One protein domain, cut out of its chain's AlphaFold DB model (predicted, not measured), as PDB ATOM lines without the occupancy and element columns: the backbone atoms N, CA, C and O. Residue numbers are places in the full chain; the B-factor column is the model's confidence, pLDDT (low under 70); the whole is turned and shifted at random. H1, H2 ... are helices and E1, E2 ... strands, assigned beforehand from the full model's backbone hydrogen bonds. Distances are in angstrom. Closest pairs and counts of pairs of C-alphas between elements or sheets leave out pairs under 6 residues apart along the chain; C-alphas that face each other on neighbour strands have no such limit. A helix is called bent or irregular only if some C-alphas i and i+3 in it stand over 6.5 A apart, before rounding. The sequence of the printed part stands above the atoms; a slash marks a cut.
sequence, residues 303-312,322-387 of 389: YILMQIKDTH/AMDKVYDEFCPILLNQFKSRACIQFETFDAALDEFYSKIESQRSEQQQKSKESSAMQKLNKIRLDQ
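Overview. This is residues 303 to 312 and 322 to 387 of the 389 residues of an uncharacterized protein of Vanilla planifolia (UniProt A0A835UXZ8). A small three-stranded sheet has one face covered by the first part of a single very long helix, H1, and the rest of that helix sticks out past the sheet as a straight arm, with residues 364 to 387 standing free. The printed part has 76 residues, with three named strands and then one named helix along the chain, E1 E2 E3 H1; the sheet's order is E2 - E1 - E3, all antiparallel, and the class is mixed, helices and strands. The whole is extended, with a radius of gyration of the C-alphas of 18.7 A and spans of 62 by 30 by 19 A, the arm making the length.

Along the chain. The inner strand E1 is residues 303 to 307, beginning at C-alpha 303 (47.814, -7.014, -29.225). The edge strands are E2, residues 326 to 331, 15.4 A long, and E3, residues 343 to 346. H1, residues 349 to 385, measures 54.1 A from C-alpha 349 (44.634, -1.619, -25.610) to C-alpha 385 (31.627, 1.421, -78.003), and is not bent.

Arrangement. E2 and E1 are antiparallel at 148 degrees, with N 305 and O 329 at 2.9 A. E1 and E3 are antiparallel at 157 degrees, with N 304 and O 344 at 2.9 A. E2 and E3 are apart. H1 is on one face of the sheet, two layers, one of strands and one of helix; its height over the sheet is 13.9 A. It lies over E2 and E1 and runs along the strands, at 1 degrees to E1 on the local plane. The closest C-alphas of E2 and H1, Tyr 327 and Phe 356, are 6.8 A apart. Every O i to N i+4 pair in H1 is within hydrogen-bond range.

Size, cuts and confidence. The two C-alphas farthest apart, Asn 336 and Gln 387, are 62.4 A apart. Residues 313 to 321 are not printed, and C-alphas 312 and 322 are 15.8 A apart across this cut. The link E2 to E3 is long, with 11 residues; E3 to H1 is tight. Residues 309 to 312 and 322 to 324 have pLDDT under 70.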
ATOM      1  N   TYR A 303      47.233  -6.080 -28.260       94.75
ATOM      2  CA  TYR A 303      47.814  -7.014 -29.225       94.75
ATOM      3  C   TYR A 303      46.985  -7.014 -30.508       94.75
ATOM      4  O   TYR A 303      45.794  -7.315 -30.464       94.75
ATOM      5  N   ILE A 304      47.612  -6.716 -31.650       94.75
ATOM      6  CA  ILE A 304      47.023  -6.907 -32.984       94.75
ATOM      7  C   ILE A 304      47.611  -8.171 -33.606       94.75
ATOM      8  O   ILE A 304      48.826  -8.354 -33.620       94.75
ATOM      9  N   LEU A 305      46.759  -9.028 -34.157       92.00
ATOM     10  CA  LEU A 305      47.130 -10.277 -34.819       92.00
ATOM     11  C   LEU A 305      46.977 -10.166 -36.336       92.00
ATOM     12  O   LEU A 305      46.076  -9.497 -36.847       92.00
ATOM     13  N   MET A 306      47.891 -10.821 -37.054       89.19
ATOM     14  CA  MET A 306      47.995 -10.748 -38.510       89.19
ATOM     15  C   MET A 306      47.758 -12.115 -39.160       89.19
ATOM     16  O   MET A 306      48.262 -13.139 -38.686       89.19
ATOM     17  N   GLN A 307      47.048 -12.141 -40.287       82.69
ATOM     18  CA  GLN A 307      47.085 -13.252 -41.242       82.69
ATOM     19  C   GLN A 307      48.089 -12.939 -42.349       82.69
ATOM     20  O   GLN A 307      48.055 -11.859 -42.941       82.69
ATOM     21  N   ILE A 308      48.970 -13.897 -42.632       74.31
ATOM     22  CA  ILE A 308      49.751 -13.920 -43.868       74.31
ATOM     23  C   ILE A 308      48.787 -14.343 -44.981       74.31
ATOM     24  O   ILE A 308      48.049 -15.315 -44.823       74.31
ATOM     25  N   LYS A 309      48.768 -13.602 -46.091       61.72
ATOM     26  CA  LYS A 309      48.160 -14.075 -47.335       61.72
ATOM     27  C   LYS A 309      49.216 -14.833 -48.126       61.72
ATOM     28  O   LYS A 309      50.168 -14.217 -48.599       61.72
ATOM     29  N   ASP A 310      48.996 -16.121 -48.348       48.16
ATOM     30  CA  ASP A 310      49.778 -16.892 -49.316       48.16
ATOM     31  C   ASP A 310      49.308 -16.552 -50.737       48.16
ATOM     32  O   ASP A 310      48.541 -17.279 -51.374       48.16
ATOM     33  N   THR A 311      49.730 -15.390 -51.241       42.41
ATOM     34  CA  THR A 311      49.519 -14.996 -52.637       42.41
ATOM     35  C   THR A 311      50.432 -15.815 -53.547       42.41
ATOM     36  O   THR A 311      51.498 -15.354 -53.951       42.41
ATOM     37  N   HIS A 312      50.001 -17.033 -53.883       39.75
ATOM     38  CA  HIS A 312      50.605 -17.869 -54.925       39.75
ATOM     39  C   HIS A 312      50.400 -17.252 -56.325       39.75
ATOM     40  O   HIS A 312      49.607 -17.730 -57.133       39.75
ATOM     41  N   ALA A 322      56.904  -5.019 -46.858       41.16
ATOM     42  CA  ALA A 322      55.640  -5.587 -46.389       41.16
ATOM     43  C   ALA A 322      55.093  -6.760 -47.235       41.16
ATOM     44  O   ALA A 322      54.353  -6.577 -48.197       41.16
ATOM     45  N   MET A 323      55.324  -7.993 -46.758       43.31
ATOM     46  CA  MET A 323      54.349  -9.074 -46.978       43.31
ATOM     47  C   MET A 323      52.939  -8.545 -46.673       43.31
ATOM     48  O   MET A 323      52.774  -7.838 -45.676       43.31
ATOM     49  N   ASP A 324      51.944  -8.918 -47.484       59.94
ATOM     50  CA  ASP A 324      50.577  -8.368 -47.453       59.94
ATOM     51  C   ASP A 324      49.748  -8.907 -46.262       59.94
ATOM     52  O   ASP A 324      48.722  -9.582 -46.399       59.94
ATOM     53  N   LYS A 325      50.265  -8.649 -45.056       70.00
ATOM     54  CA  LYS A 325      49.754  -9.075 -43.756       70.00
ATOM     55  C   LYS A 325      48.506  -8.266 -43.408       70.00
ATOM     56  O   LYS A 325      48.578  -7.052 -43.220       70.00
ATOM     57  N   VAL A 326      47.367  -8.938 -43.271       84.94
ATOM     58  CA  VAL A 326      46.087  -8.298 -42.927       84.94
ATOM     59  C   VAL A 326      45.770  -8.519 -41.451       84.94
ATOM     60  O   VAL A 326      45.871  -9.643 -40.961       84.94
ATOM     61  N   TYR A 327      45.373  -7.457 -40.749       90.69
ATOM     62  CA  TYR A 327      44.881  -7.543 -39.373       90.69
ATOM     63  C   TYR A 327      43.584  -8.361 -39.314       90.69
ATOM     64  O   TYR A 327      42.640  -8.066 -40.049       90.69
ATOM     65  N   ASP A 328      43.516  -9.375 -38.447       89.94
ATOM     66  CA  ASP A 328      42.317 -10.214 -38.301       89.94
ATOM     67  C   ASP A 328      41.745 -10.298 -36.883       89.94
ATOM     68  O   ASP A 328      40.559 -10.574 -36.746       89.94
ATOM     69  N   GLU A 329      42.527 -10.044 -35.840       92.44
ATOM     70  CA  GLU A 329      42.084 -10.134 -34.444       92.44
ATOM     71  C   GLU A 329      42.817  -9.079 -33.600       92.44
ATOM     72  O   GLU A 329      43.927  -8.661 -33.937       92.44
ATOM     73  N   PHE A 330      42.188  -8.635 -32.512       94.12
ATOM     74  CA  PHE A 330      42.759  -7.694 -31.547       94.12
ATOM     75  C   PHE A 330      42.402  -8.148 -30.131       94.12
ATOM     76  O   PHE A 330      41.251  -8.507 -29.891       94.12
ATOM     77  N   CYS A 331      43.327  -8.134 -29.176       93.50
ATOM     78  CA  CYS A 331      43.051  -8.623 -27.821       93.50
ATOM     79  C   CYS A 331      43.847  -7.872 -26.732       93.50
ATOM     80  O   CYS A 331      44.978  -7.458 -26.986       93.50
ATOM     81  N   PRO A 332      43.281  -7.691 -25.518       93.31
ATOM     82  CA  PRO A 332      43.944  -6.999 -24.399       93.31
ATOM     83  C   PRO A 332      44.967  -7.874 -23.646       93.31
ATOM     84  O   PRO A 332      45.634  -7.417 -22.723       93.31
ATOM     85  N   ILE A 333      45.056  -9.150 -24.025       91.19
ATOM     86  CA  ILE A 333      46.041 -10.148 -23.595       91.19
ATOM     87  C   ILE A 333      46.302 -11.095 -24.767       91.19
ATOM     88  O   ILE A 333      45.377 -11.417 -25.516       91.19
ATOM     89  N   LEU A 334      47.538 -11.570 -24.923       90.31
ATOM     90  CA  LEU A 334      47.886 -12.566 -25.938       90.31
ATOM     91  C   LEU A 334      47.342 -13.949 -25.544       90.31
ATOM     92  O   LEU A 334      47.957 -14.679 -24.767       90.31
ATOM     93  N   LEU A 335      46.172 -14.301 -26.084       89.69
ATOM     94  CA  LEU A 335      45.486 -15.562 -25.786       89.69
ATOM     95  C   LEU A 335      46.330 -16.785 -26.193       89.69
ATOM     96  O   LEU A 335      47.003 -16.770 -27.226       89.69
ATOM     97  N   ASN A 336      46.248 -17.875 -25.420       88.94
ATOM     98  CA  ASN A 336      47.087 -19.069 -25.612       88.94
ATOM     99  C   ASN A 336      47.013 -19.657 -27.035       88.94
ATOM    100  O   ASN A 336      48.048 -20.007 -27.601       88.94
ATOM    101  N   GLN A 337      45.829 -19.677 -27.657       88.56
ATOM    102  CA  GLN A 337      45.621 -20.132 -29.040       88.56
ATOM    103  C   GLN A 337      46.323 -19.278 -30.116       88.56
ATOM    104  O   GLN A 337      46.342 -19.662 -31.285       88.56
ATOM    105  N   PHE A 338      46.872 -18.116 -29.753       88.69
ATOM    106  CA  PHE A 338      47.506 -17.170 -30.670       88.69
ATOM    107  C   PHE A 338      49.014 -16.993 -30.439       88.69
ATOM    108  O   PHE A 338      49.651 -16.301 -31.229       88.69
ATOM    109  N   LYS A 339      49.614 -17.657 -29.437       86.56
ATOM    110  CA  LYS A 339      51.054 -17.551 -29.110       86.56
ATOM    111  C   LYS A 339      52.011 -17.900 -30.264       86.56
ATOM    112  O   LYS A 339      53.147 -17.445 -30.260       86.56
ATOM    113  N   SER A 340      51.570 -18.691 -31.244       85.19
ATOM    114  CA  SER A 340      52.340 -19.060 -32.443       85.19
ATOM    115  C   SER A 340      52.114 -18.142 -33.653       85.19
ATOM    116  O   SER A 340      52.704 -18.362 -34.711       85.19
ATOM    117  N   ARG A 341      51.239 -17.134 -33.542       87.25
ATOM    118  CA  ARG A 341      50.882 -16.231 -34.642       87.25
ATOM    119  C   ARG A 341      51.730 -14.961 -34.617       87.25
ATOM    120  O   ARG A 341      52.080 -14.456 -33.558       87.25
ATOM    121  N   ALA A 342      51.973 -14.386 -35.794       88.94
ATOM    122  CA  ALA A 342      52.540 -13.046 -35.894       88.94
ATOM    123  C   ALA A 342      51.574 -12.006 -35.294       88.94
ATOM    124  O   ALA A 342      50.436 -11.859 -35.756       88.94
ATOM    125  N   CYS A 343      52.053 -11.276 -34.287       91.44
ATOM    126  CA  CYS A 343      51.338 -10.197 -33.617       91.44
ATOM    127  C   CYS A 343      52.212  -8.946 -33.453       91.44
ATOM    128  O   CYS A 343      53.437  -9.009 -33.550       91.44
ATOM    129  N   ILE A 344      51.566  -7.813 -33.185       93.00
ATOM    130  CA  ILE A 344      52.178  -6.529 -32.834       93.00
ATOM    131  C   ILE A 344      51.655  -6.150 -31.444       93.00
ATOM    132  O   ILE A 344      50.443  -6.184 -31.225       93.00
ATOM    133  N   GLN A 345      52.559  -5.817 -30.523       94.81
ATOM    134  CA  GLN A 345      52.244  -5.382 -29.159       94.81
ATOM    135  C   GLN A 345      52.224  -3.848 -29.077       94.81
ATOM    136  O   GLN A 345      53.028  -3.174 -29.720       94.81
ATOM    137  N   PHE A 346      51.316  -3.316 -28.266       95.69
ATOM    138  CA  PHE A 346      51.100  -1.899 -27.995       95.69
ATOM    139  C   PHE A 346      51.030  -1.684 -26.481       95.69
ATOM    140  O   PHE A 346      50.476  -2.514 -25.759       95.69
ATOM    141  N   GLU A 347      51.530  -0.541 -26.013       94.12
ATOM    142  CA  GLU A 347      51.544  -0.157 -24.592       94.12
ATOM    143  C   GLU A 347      50.146  -0.167 -23.948       94.12
ATOM    144  O   GLU A 347      49.996  -0.521 -22.781       94.12
ATOM    145  N   THR A 348      49.105   0.185 -24.712       95.56
ATOM    146  CA  THR A 348      47.713   0.183 -24.243       95.56
ATOM    147  C   THR A 348      46.768  -0.447 -25.259       95.56
ATOM    148  O   THR A 348      46.986  -0.370 -26.471       95.56
ATOM    149  N   PHE A 349      45.679  -1.040 -24.765       96.50
ATOM    150  CA  PHE A 349      44.634  -1.619 -25.610       96.50
ATOM    151  C   PHE A 349      43.970  -0.580 -26.534       96.50
ATOM    152  O   PHE A 349      43.808  -0.842 -27.721       96.50
ATOM    153  N   ASP A 350      43.695   0.621 -26.020       96.12
ATOM    154  CA  ASP A 350      43.138   1.778 -26.749       96.12
ATOM    155  C   ASP A 350      43.991   2.152 -27.982       96.12
ATOM    156  O   ASP A 350      43.463   2.313 -29.083       96.12
ATOM    157  N   ALA A 351      45.326   2.157 -27.851       95.50
ATOM    158  CA  ALA A 351      46.235   2.388 -28.980       95.50
ATOM    159  C   ALA A 351      46.178   1.270 -30.044       95.50
ATOM    160  O   ALA A 351      46.209   1.556 -31.242       95.50
ATOM    161  N   ALA A 352      46.048   0.004 -29.627       96.00
ATOM    162  CA  ALA A 352      45.852  -1.109 -30.560       96.00
ATOM    163  C   ALA A 352      44.483  -1.055 -31.261       96.00
ATOM    164  O   ALA A 352      44.376  -1.479 -32.412       96.00
ATOM    165  N   LEU A 353      43.441  -0.527 -30.607       95.62
ATOM    166  CA  LEU A 353      42.131  -0.342 -31.236       95.62
ATOM    167  C   LEU A 353      42.156   0.749 -32.313       95.62
ATOM    168  O   LEU A 353      41.597   0.517 -33.387       95.62
ATOM    169  N   ASP A 354      42.802   1.898 -32.071       95.06
ATOM    170  CA  ASP A 354      42.873   2.981 -33.066       95.06
ATOM    171  C   ASP A 354      43.633   2.545 -34.331       95.06
ATOM    172  O   ASP A 354      43.112   2.711 -35.436       95.06
ATOM    173  N   GLU A 355      44.797   1.894 -34.192       94.06
ATOM    174  CA  GLU A 355      45.550   1.345 -35.336       94.06
ATOM    175  C   GLU A 355      44.769   0.225 -36.045       94.06
ATOM    176  O   GLU A 355      44.578   0.286 -37.264       94.06
ATOM    177  N   PHE A 356      44.242  -0.768 -35.309       94.44
ATOM    178  CA  PHE A 356      43.474  -1.868 -35.907       94.44
ATOM    179  C   PHE A 356      42.307  -1.340 -36.746       94.44
ATOM    180  O   PHE A 356      42.147  -1.703 -37.916       94.44
ATOM    181  N   TYR A 357      41.479  -0.475 -36.158       92.94
ATOM    182  CA  TYR A 357      40.283   0.001 -36.829       92.94
ATOM    183  C   TYR A 357      40.586   1.021 -37.926       92.94
ATOM    184  O   TYR A 357      39.983   0.920 -38.996       92.94
ATOM    185  N   SER A 358      41.528   1.947 -37.724       91.06
ATOM    186  CA  SER A 358      41.898   2.918 -38.760       91.06
ATOM    187  C   SER A 358      42.528   2.231 -39.980       91.06
ATOM    188  O   SER A 358      42.208   2.600 -41.114       91.06
ATOM    189  N   LYS A 359      43.297   1.145 -39.795       90.19
ATOM    190  CA  LYS A 359      43.794   0.311 -40.902       90.19
ATOM    191  C   LYS A 359      42.668  -0.384 -41.675       90.19
ATOM    192  O   LYS A 359      42.637  -0.318 -42.906       90.19
ATOM    193  N   ILE A 360      41.724  -1.014 -40.970       88.94
ATOM    194  CA  ILE A 360      40.561  -1.686 -41.577       88.94
ATOM    195  C   ILE A 360      39.631  -0.687 -42.290       88.94
ATOM    196  O   ILE A 360      39.033  -1.016 -43.319       88.94
ATOM    197  N   GLU A 361      39.508   0.542 -41.785       87.75
ATOM    198  CA  GLU A 361      38.734   1.610 -42.426       87.75
ATOM    199  C   GLU A 361      39.432   2.177 -43.670       87.75
ATOM    200  O   GLU A 361      38.750   2.374 -44.678       87.75
ATOM    201  N   SER A 362      40.764   2.339 -43.660       87.25
ATOM    202  CA  SER A 362      41.541   2.697 -44.862       87.25
ATOM    203  C   SER A 362      41.339   1.667 -45.972       87.25
ATOM    204  O   SER A 362      40.826   2.006 -47.038       87.25
ATOM    205  N   GLN A 363      41.597   0.385 -45.686       87.75
ATOM    206  CA  GLN A 363      41.441  -0.708 -46.654       87.75
ATOM    207  C   GLN A 363      40.017  -0.774 -47.230       87.75
ATOM    208  O   GLN A 363      39.832  -0.989 -48.430       87.75
ATOM    209  N   ARG A 364      38.993  -0.540 -46.396       86.88
ATOM    210  CA  ARG A 364      37.591  -0.478 -46.837       86.88
ATOM    211  C   ARG A 364      37.323   0.725 -47.746       86.88
ATOM    212  O   ARG A 364      36.593   0.578 -48.726       86.88
ATOM    213  N   SER A 365      37.889   1.890 -47.433       86.12
ATOM    214  CA  SER A 365      37.764   3.105 -48.246       86.12
ATOM    215  C   SER A 365      38.432   2.926 -49.612       86.12
ATOM    216  O   SER A 365      37.797   3.123 -50.647       86.12
ATOM    217  N   GLU A 366      39.667   2.420 -49.626       88.50
ATOM    218  CA  GLU A 366      40.426   2.087 -50.836       88.50
ATOM    219  C   GLU A 366      39.684   1.076 -51.725       88.50
ATOM    220  O   GLU A 366      39.610   1.251 -52.942       88.50
ATOM    221  N   GLN A 367      39.097   0.026 -51.135       88.38
ATOM    222  CA  GLN A 367      38.330  -0.977 -51.879       88.38
ATOM    223  C   GLN A 367      37.038  -0.391 -52.472       88.38
ATOM    224  O   GLN A 367      36.694  -0.689 -53.618       88.38
ATOM    225  N   GLN A 368      36.334   0.473 -51.729       88.94
ATOM    226  CA  GLN A 368      35.168   1.189 -52.254       88.94
ATOM    227  C   GLN A 368      35.548   2.155 -53.380       88.94
ATOM    228  O   GLN A 368      34.808   2.263 -54.356       88.94
ATOM    229  N   GLN A 369      36.690   2.835 -53.273       89.94
ATOM    230  CA  GLN A 369      37.171   3.759 -54.295       89.94
ATOM    231  C   GLN A 369      37.527   3.019 -55.594       89.94
ATOM    232  O   GLN A 369      36.940   3.316 -56.633       89.94
ATOM    233  N   LYS A 370      38.338   1.954 -55.513       92.38
ATOM    234  CA  LYS A 370      38.667   1.078 -56.656       92.38
ATOM    235  C   LYS A 370      37.415   0.474 -57.313       92.38
ATOM    236  O   LYS A 370      37.352   0.331 -58.532       92.38
ATOM    237  N   SER A 371      36.384   0.152 -56.525       92.25
ATOM    238  CA  SER A 371      35.095  -0.338 -57.038       92.25
ATOM    239  C   SER A 371      34.309   0.739 -57.806       92.25
ATOM    240  O   SER A 371      33.798   0.456 -58.894       92.25
ATOM    241  N   LYS A 372      34.256   1.980 -57.298       93.19
ATOM    242  CA  LYS A 372      33.644   3.126 -58.002       93.19
ATOM    243  C   LYS A 372      34.375   3.430 -59.309       93.19
ATOM    244  O   LYS A 372      33.723   3.604 -60.334       93.19
ATOM    245  N   GLU A 373      35.706   3.461 -59.274       93.75
ATOM    246  CA  GLU A 373      36.569   3.716 -60.433       93.75
ATOM    247  C   GLU A 373      36.379   2.651 -61.517       93.75
ATOM    248  O   GLU A 373      36.125   2.994 -62.669       93.75
ATOM    249  N   SER A 374      36.377   1.367 -61.143       93.69
ATOM    250  CA  SER A 374      36.089   0.262 -62.066       93.69
ATOM    251  C   SER A 374      34.700   0.393 -62.710       93.69
ATOM    252  O   SER A 374      34.572   0.310 -63.932       93.69
ATOM    253  N   SER A 375      33.659   0.712 -61.927       94.25
ATOM    254  CA  SER A 375      32.303   0.928 -62.459       94.25
ATOM    255  C   SER A 375      32.203   2.161 -63.371       94.25
ATOM    256  O   SER A 375      31.492   2.131 -64.376       94.25
ATOM    257  N   ALA A 376      32.922   3.244 -63.061       94.88
ATOM    258  CA  ALA A 376      32.996   4.428 -63.915       94.88
ATOM    259  C   ALA A 376      33.725   4.126 -65.234       94.88
ATOM    260  O   ALA A 376      33.238   4.496 -66.302       94.88
ATOM    261  N   MET A 377      34.836   3.387 -65.179       94.38
ATOM    262  CA  MET A 377      35.611   2.999 -66.357       94.38
ATOM    263  C   MET A 377      34.833   2.040 -67.268       94.38
ATOM    264  O   MET A 377      34.847   2.202 -68.485       94.38
ATOM    265  N   GLN A 378      34.072   1.098 -66.698       94.69
ATOM    266  CA  GLN A 378      33.147   0.241 -67.452       94.69
ATOM    267  C   GLN A 378      32.076   1.058 -68.193       94.69
ATOM    268  O   GLN A 378      31.812   0.796 -69.365       94.69
ATOM    269  N   LYS A 379      31.496   2.084 -67.551       94.81
ATOM    270  CA  LYS A 379      30.522   2.985 -68.194       94.81
ATOM    271  C   LYS A 379      31.157   3.814 -69.312       94.81
ATOM    272  O   LYS A 379      30.571   3.904 -70.384       94.81
ATOM    273  N   LEU A 380      32.350   4.370 -69.094       94.19
ATOM    274  CA  LEU A 380      33.091   5.116 -70.120       94.19
ATOM    275  C   LEU A 380      33.455   4.238 -71.322       94.19
ATOM    276  O   LEU A 380      33.315   4.675 -72.460       94.19
ATOM    277  N   ASN A 381      33.889   3.000 -71.085       94.19
ATOM    278  CA  ASN A 381      34.207   2.065 -72.160       94.19
ATOM    279  C   ASN A 381      32.954   1.642 -72.935       94.19
ATOM    280  O   ASN A 381      33.028   1.550 -74.156       94.19
ATOM    281  N   LYS A 382      31.803   1.471 -72.268       94.38
ATOM    282  CA  LYS A 382      30.539   1.255 -72.981       94.38
ATOM    283  C   LYS A 382      30.166   2.465 -73.848       94.38
ATOM    284  O   LYS A 382      29.924   2.283 -75.028       94.38
ATOM    285  N   ILE A 383      30.205   3.684 -73.305       94.50
ATOM    286  CA  ILE A 383      29.886   4.908 -74.067       94.50
ATOM    287  C   ILE A 383      30.815   5.090 -75.281       94.50
ATOM    288  O   ILE A 383      30.383   5.626 -76.291       94.50
ATOM    289  N   ARG A 384      32.076   4.633 -75.212       91.88
ATOM    290  CA  ARG A 384      32.990   4.631 -76.370       91.88
ATOM    291  C   ARG A 384      32.617   3.610 -77.444       91.88
ATOM    292  O   ARG A 384      32.803   3.915 -78.614       91.88
ATOM    293  N   LEU A 385      32.126   2.431 -77.061       93.69
ATOM    294  CA  LEU A 385      31.627   1.421 -78.003       93.69
ATOM    295  C   LEU A 385      30.326   1.909 -78.656       93.69
ATOM    296  O   LEU A 385      30.259   1.984 -79.875       93.69
ATOM    297  N   ASP A 386      29.387   2.416 -77.848       90.75
ATOM    298  CA  ASP A 386      28.141   3.079 -78.275       90.75
ATOM    299  C   ASP A 386      28.380   4.388 -79.105       90.75
ATOM    300  O   ASP A 386      27.431   5.115 -79.400       90.75
ATOM    301  N   GLN A 387      29.638   4.736 -79.427       86.06
ATOM    302  CA  GLN A 387      30.072   5.862 -80.282       86.06
ATOM    303  C   GLN A 387      30.962   5.425 -81.467       86.06
ATOM    304  O   GLN A 387      31.467   6.282 -82.198       86.06
TER     305      GLN A 387